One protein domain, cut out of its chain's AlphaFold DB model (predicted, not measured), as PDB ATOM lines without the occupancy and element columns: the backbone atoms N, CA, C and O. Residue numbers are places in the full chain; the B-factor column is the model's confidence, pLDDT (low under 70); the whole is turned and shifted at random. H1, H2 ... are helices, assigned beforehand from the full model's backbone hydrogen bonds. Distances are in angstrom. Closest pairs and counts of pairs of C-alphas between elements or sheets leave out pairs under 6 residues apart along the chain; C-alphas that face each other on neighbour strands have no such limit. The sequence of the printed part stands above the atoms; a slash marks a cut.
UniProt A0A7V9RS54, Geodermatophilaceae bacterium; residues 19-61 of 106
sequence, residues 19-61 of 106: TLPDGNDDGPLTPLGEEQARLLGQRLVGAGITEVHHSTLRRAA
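AT A GLANCE: This is residues 19 to 61 of the 106 residues of a protein of Geodermatophilaceae bacterium (UniProt A0A7V9RS54). With little regular structure, this is a flat, open loop of chain: helix H1 makes one side, and the long link, residues 44 to 57, folds back to the short helix H2. Residues 38 to 52 stand free, of which 38 to 43 belong to H1. The printed part has 43 residues with two named helices, H1 then H2, and no named strand; its class is all helix, with 17 residues in named elements. It is loose, with a radius of gyration of the C-alphas of 13.0 A and spans of 39 by 24 by 8 A.

IN THESE COORDINATES: H1, residues 31 to 43, runs 18.6 A from C-alpha 31 at (427.359, 382.021, 292.197) to C-alpha 43. H2, residues 58 to 61, ends with C-alpha 61 at (428.038, 370.164, 283.545).

HOW THE PARTS SIT: H1 and H2 are apart, with no C-alpha of the one within 8 A of the other. In H1 every O i to N i+4 pair is within hydrogen-bond range; H2 is too short for such a pair.

THE WHOLE: The C-alphas farthest apart, of Pro 21 and Gly 46, are 38.9 A apart. The printed part has no cut, and no printed residue is under 70 in pLDDT.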
ATOM      1  N   THR A  19     421.474 363.675 297.171       86.75
ATOM      2  CA  THR A  19     422.266 362.445 297.129       86.75
ATOM      3  C   THR A  19     421.683 361.511 296.074       86.75
ATOM      4  O   THR A  19     420.511 361.140 296.128       86.75
ATOM      5  N   LEU A  20     422.499 361.156 295.090       82.81
ATOM      6  CA  LEU A  20     422.175 360.187 294.056       82.81
ATOM      7  C   LEU A  20     422.189 358.754 294.625       82.81
ATOM      8  O   LEU A  20     422.771 358.514 295.686       82.81
ATOM      9  N   PRO A  21     421.586 357.771 293.927       81.81
ATOM     10  CA  PRO A  21     421.552 356.374 294.378       81.81
ATOM     11  C   PRO A  21     422.930 355.722 294.573       81.81
ATOM     12  O   PRO A  21     423.042 354.725 295.278       81.81
ATOM     13  N   ASP A  22     423.971 356.273 293.951       81.31
ATOM     14  CA  ASP A  22     425.365 355.844 294.090       81.31
ATOM     15  C   ASP A  22     426.080 356.478 295.303       81.31
ATOM     16  O   ASP A  22     427.272 356.257 295.505       81.31
ATOM     17  N   GLY A  23     425.362 357.268 296.109       81.12
ATOM     18  CA  GLY A  23     425.883 357.961 297.285       81.12
ATOM     19  C   GLY A  23     426.559 359.300 296.985       81.12
ATOM     20  O   GLY A  23     427.002 359.970 297.918       81.12
ATOM     21  N   ASN A  24     426.631 359.726 295.720       82.12
ATOM     22  CA  ASN A  24     427.230 361.008 295.366       82.12
ATOM     23  C   ASN A  24     426.259 362.168 295.591       82.12
ATOM     24  O   ASN A  24     425.107 362.131 295.176       82.12
ATOM     25  N   ASP A  25     426.749 363.252 296.186       86.31
ATOM     26  CA  ASP A  25     426.018 364.518 296.235       86.31
ATOM     27  C   ASP A  25     425.981 365.169 294.842       86.31
ATOM     28  O   ASP A  25     427.033 365.316 294.216       86.31
ATOM     29  N   ASP A  26     424.802 365.564 294.353       86.94
ATOM     30  CA  ASP A  26     424.589 366.274 293.079       86.94
ATOM     31  C   ASP A  26     424.153 367.734 293.288       86.94
ATOM     32  O   ASP A  26     423.137 368.224 292.781       86.94
ATOM     33  N   GLY A  27     424.943 368.450 294.083       89.25
ATOM     34  CA  GLY A  27     424.806 369.882 294.297       89.25
ATOM     35  C   GLY A  27     425.106 370.755 293.070       89.25
ATOM     36  O   GLY A  27     426.035 370.454 292.308       89.25
ATOM     37  N   PRO A  28     424.362 371.862 292.861       90.38
ATOM     38  CA  PRO A  28     424.689 372.861 291.847       90.38
ATOM     39  C   PRO A  28     425.906 373.711 292.251       90.38
ATOM     40  O   PRO A  28     426.321 373.738 293.412       90.38
ATOM     41  N   LEU A  29     426.466 374.452 291.290       89.38
ATOM     42  CA  LEU A  29     427.442 375.498 291.599       89.38
ATOM     43  C   LEU A  29     426.783 376.635 292.396       89.38
ATOM     44  O   LEU A  29     425.621 376.977 292.191       89.38
ATOM     45  N   THR A  30     427.559 377.232 293.294       91.56
ATOM     46  CA  THR A  30     427.256 378.542 293.888       91.56
ATOM     47  C   THR A  30     427.504 379.652 292.856       91.56
ATOM     48  O   THR A  30     428.258 379.421 291.909       91.56
ATOM     49  N   PRO A  31     427.004 380.886 293.059       92.62
ATOM     50  CA  PRO A  31     427.359 382.021 292.197       92.62
ATOM     51  C   PRO A  31     428.877 382.245 292.075       92.62
ATOM     52  O   PRO A  31     429.385 382.528 290.994       92.62
ATOM     53  N   LEU A  32     429.626 382.042 293.167       93.75
ATOM     54  CA  LEU A  32     431.091 382.080 293.137       93.75
ATOM     55  C   LEU A  32     431.674 380.945 292.279       93.75
ATOM     56  O   LEU A  32     432.630 381.159 291.541       93.75
ATOM     57  N   GLY A  33     431.100 379.744 292.360       91.94
ATOM     58  CA  GLY A  33     431.492 378.604 291.533       91.94
ATOM     59  C   GLY A  33     431.249 378.828 290.042       91.94
ATOM     60  O   GLY A  33     432.091 378.456 289.224       91.94
ATOM     61  N   GLU A  34     430.141 379.475 289.685       90.19
ATOM     62  CA  GLU A  34     429.858 379.881 288.305       90.19
ATOM     63  C   GLU A  34     430.890 380.899 287.802       90.19
ATOM     64  O   GLU A  34     431.416 380.753 286.697       90.19
ATOM     65  N   GLU A  35     431.248 381.884 288.628       91.94
ATOM     66  CA  GLU A  35     432.269 382.879 288.290       91.94
ATOM     67  C   GLU A  35     433.661 382.247 288.124       91.94
ATOM     68  O   GLU A  35     434.389 382.562 287.182       91.94
ATOM     69  N   GLN A  36     434.017 381.282 288.976       92.88
ATOM     70  CA  GLN A  36     435.246 380.495 288.833       92.88
ATOM     71  C   GLN A  36     435.282 379.735 287.499       92.88
ATOM     72  O   GLN A  36     436.296 379.772 286.797       92.88
ATOM     73  N   ALA A  37     434.177 379.080 287.127       89.88
ATOM     74  CA  ALA A  37     434.061 378.377 285.852       89.88
ATOM     75  C   ALA A  37     434.170 379.345 284.660       89.88
ATOM     76  O   ALA A  37     434.858 379.053 283.679       89.88
ATOM     77  N   ARG A  38     433.561 380.533 284.767       90.44
ATOM     78  CA  ARG A  38     433.646 381.594 283.756       90.44
ATOM     79  C   ARG A  38     435.085 382.082 283.562       90.44
ATOM     80  O   ARG A  38     435.565 382.127 282.431       90.44
ATOM     81  N   LEU A  39     435.792 382.405 284.646       91.19
ATOM     82  CA  LEU A  39     437.187 382.862 284.606       91.19
ATOM     83  C   LEU A  39     438.131 381.790 284.050       91.19
ATOM     84  O   LEU A  39     439.057 382.110 283.303       91.19
ATOM     85  N   LEU A  40     437.891 380.515 284.372       89.56
ATOM     86  CA  LEU A  40     438.623 379.402 283.772       89.56
ATOM     87  C   LEU A  40     438.411 379.354 282.256       89.56
ATOM     88  O   LEU A  40     439.387 379.282 281.512       89.56
ATOM     89  N   GLY A  41     437.158 379.448 281.801       87.25
ATOM     90  CA  GLY A  41     436.830 379.493 280.377       87.25
ATOM     91  C   GLY A  41     437.557 380.627 279.655       87.25
ATOM     92  O   GLY A  41     438.164 380.398 278.614       87.25
ATOM     93  N   GLN A  42     437.593 381.823 280.253       89.69
ATOM     94  CA  GLN A  42     438.326 382.968 279.706       89.69
ATOM     95  C   GLN A  42     439.834 382.719 279.588       89.69
ATOM     96  O   GLN A  42     440.439 383.109 278.594       89.69
ATOM     97  N   ARG A  43     440.446 382.049 280.569       89.19
ATOM     98  CA  ARG A  43     441.880 381.712 280.531       89.19
ATOM     99  C   ARG A  43     442.228 380.665 279.479       89.19
ATOM    100  O   ARG A  43     443.355 380.644 279.003       89.19
ATOM    101  N   LEU A  44     441.283 379.790 279.146       88.62
ATOM    102  CA  LEU A  44     441.475 378.724 278.162       88.62
ATOM    103  C   LEU A  44     441.154 379.167 276.726       88.62
ATOM    104  O   LEU A  44     441.337 378.387 275.788       88.62
ATOM    105  N   VAL A  45     440.715 380.414 276.525       88.44
ATOM    106  CA  VAL A  45     440.549 380.987 275.185       88.44
ATOM    107  C   VAL A  45     441.883 380.921 274.440       88.44
ATOM    108  O   VAL A  45     442.910 381.379 274.929       88.44
ATOM    109  N   GLY A  46     441.866 380.335 273.243       87.50
ATOM    110  CA  GLY A  46     443.063 380.189 272.411       87.50
ATOM    111  C   GLY A  46     443.966 379.007 272.777       87.50
ATOM    112  O   GLY A  46     444.943 378.772 272.075       87.50
ATOM    113  N   ALA A  47     443.624 378.204 273.792       87.69
ATOM    114  CA  ALA A  47     444.406 377.025 274.179       87.69
ATOM    115  C   ALA A  47     444.302 375.841 273.191       87.69
ATOM    116  O   ALA A  47     444.896 374.793 273.421       87.69
ATOM    117  N   GLY A  48     443.537 375.978 272.100       90.56
ATOM    118  CA  GLY A  48     443.383 374.922 271.096       90.56
ATOM    119  C   GLY A  48     442.645 373.682 271.611       90.56
ATOM    120  O   GLY A  48     442.905 372.582 271.133       90.56
ATOM    121  N   ILE A  49     441.748 373.841 272.592       87.56
ATOM    122  CA  ILE A  49     440.949 372.734 273.134       87.56
ATOM    123  C   ILE A  49     440.016 372.210 272.041       87.56
ATOM    124  O   ILE A  49     439.153 372.933 271.548       87.56
ATOM    125  N   THR A  50     440.193 370.942 271.680       90.19
ATOM    126  CA  THR A  50     439.390 370.263 270.654       90.19
ATOM    127  C   THR A  50     438.256 369.437 271.243       90.19
ATOM    128  O   THR A  50     437.275 369.176 270.557       90.19
ATOM    129  N   GLU A  51     438.383 369.017 272.503       89.06
ATOM    130  CA  GLU A  51     437.416 368.163 273.190       89.06
ATOM    131  C   GLU A  51     437.307 368.529 274.671       89.06
ATOM    132  O   GLU A  51     438.295 368.899 275.307       89.06
ATOM    133  N   VAL A  52     436.101 368.384 275.224       88.12
ATOM    134  CA  VAL A  52     435.810 368.595 276.645       88.12
ATOM    135  C   VAL A  52     435.023 367.398 277.162       88.12
ATOM    136  O   VAL A  52     433.998 367.030 276.591       88.12
ATOM    137  N   HIS A  53     435.500 366.816 278.259       89.81
ATOM    138  CA  HIS A  53     434.897 365.660 278.920       89.81
ATOM    139  C   HIS A  53     434.580 366.026 280.370       89.81
ATOM    140  O   HIS A  53     435.398 366.651 281.045       89.81
ATOM    141  N   HIS A  54     433.403 365.644 280.859       89.00
ATOM    142  CA  HIS A  54     432.982 365.882 282.241       89.00
ATOM    143  C   HIS A  54     432.034 364.773 282.718       89.00
ATOM    144  O   HIS A  54     431.498 364.009 281.915       89.00
ATOM    145  N   SER A  55     431.816 364.674 284.033       84.81
ATOM    146  CA  SER A  55     430.858 363.717 284.601       84.81
ATOM    147  C   SER A  55     429.407 364.161 284.389       84.81
ATOM    148  O   SER A  55     429.129 365.299 284.014       84.81
ATOM    149  N   THR A  56     428.454 363.277 284.676       84.94
ATOM    150  CA  THR A  56     427.012 363.575 284.618       84.94
ATOM    151  C   THR A  56     426.517 364.490 285.746       84.94
ATOM    152  O   THR A  56     425.356 364.891 285.727       84.94
ATOM    153  N   LEU A  57     427.380 364.850 286.702       84.25
ATOM    154  CA  LEU A  57     427.038 365.673 287.863       84.25
ATOM    155  C   LEU A  57     426.840 367.138 287.467       84.25
ATOM    156  O   LEU A  57     427.631 367.718 286.714       84.25
ATOM    157  N   ARG A  58     425.823 367.785 288.036       84.81
ATOM    158  CA  ARG A  58     425.397 369.144 287.673       84.81
ATOM    159  C   ARG A  58     426.506 370.173 287.829       84.81
ATOM    160  O   ARG A  58     426.679 371.008 286.948       84.81
ATOM    161  N   ARG A  59     427.302 370.090 288.897       83.81
ATOM    162  CA  ARG A  59     428.452 370.989 289.125       83.81
ATOM    163  C   ARG A  59     429.567 370.868 288.087       83.81
ATOM    164  O   ARG A  59     430.328 371.814 287.920       83.81
ATOM    165  N   ALA A  60     429.674 369.728 287.405       82.56
ATOM    166  CA  ALA A  60     430.636 369.522 286.326       82.56
ATOM    167  C   ALA A  60     430.065 369.922 284.953       82.56
ATOM    168  O   ALA A  60     430.821 370.315 284.073       82.56
ATOM    169  N   ALA A  61     428.739 369.847 284.789       76.25
ATOM    170  CA  ALA A  61     428.038 370.164 283.545       76.25
ATOM    171  C   ALA A  61     427.546 371.625 283.439       76.25
ATOM    172  O   ALA A  61     427.104 372.043 282.368       76.25
TER     173      ALA A  61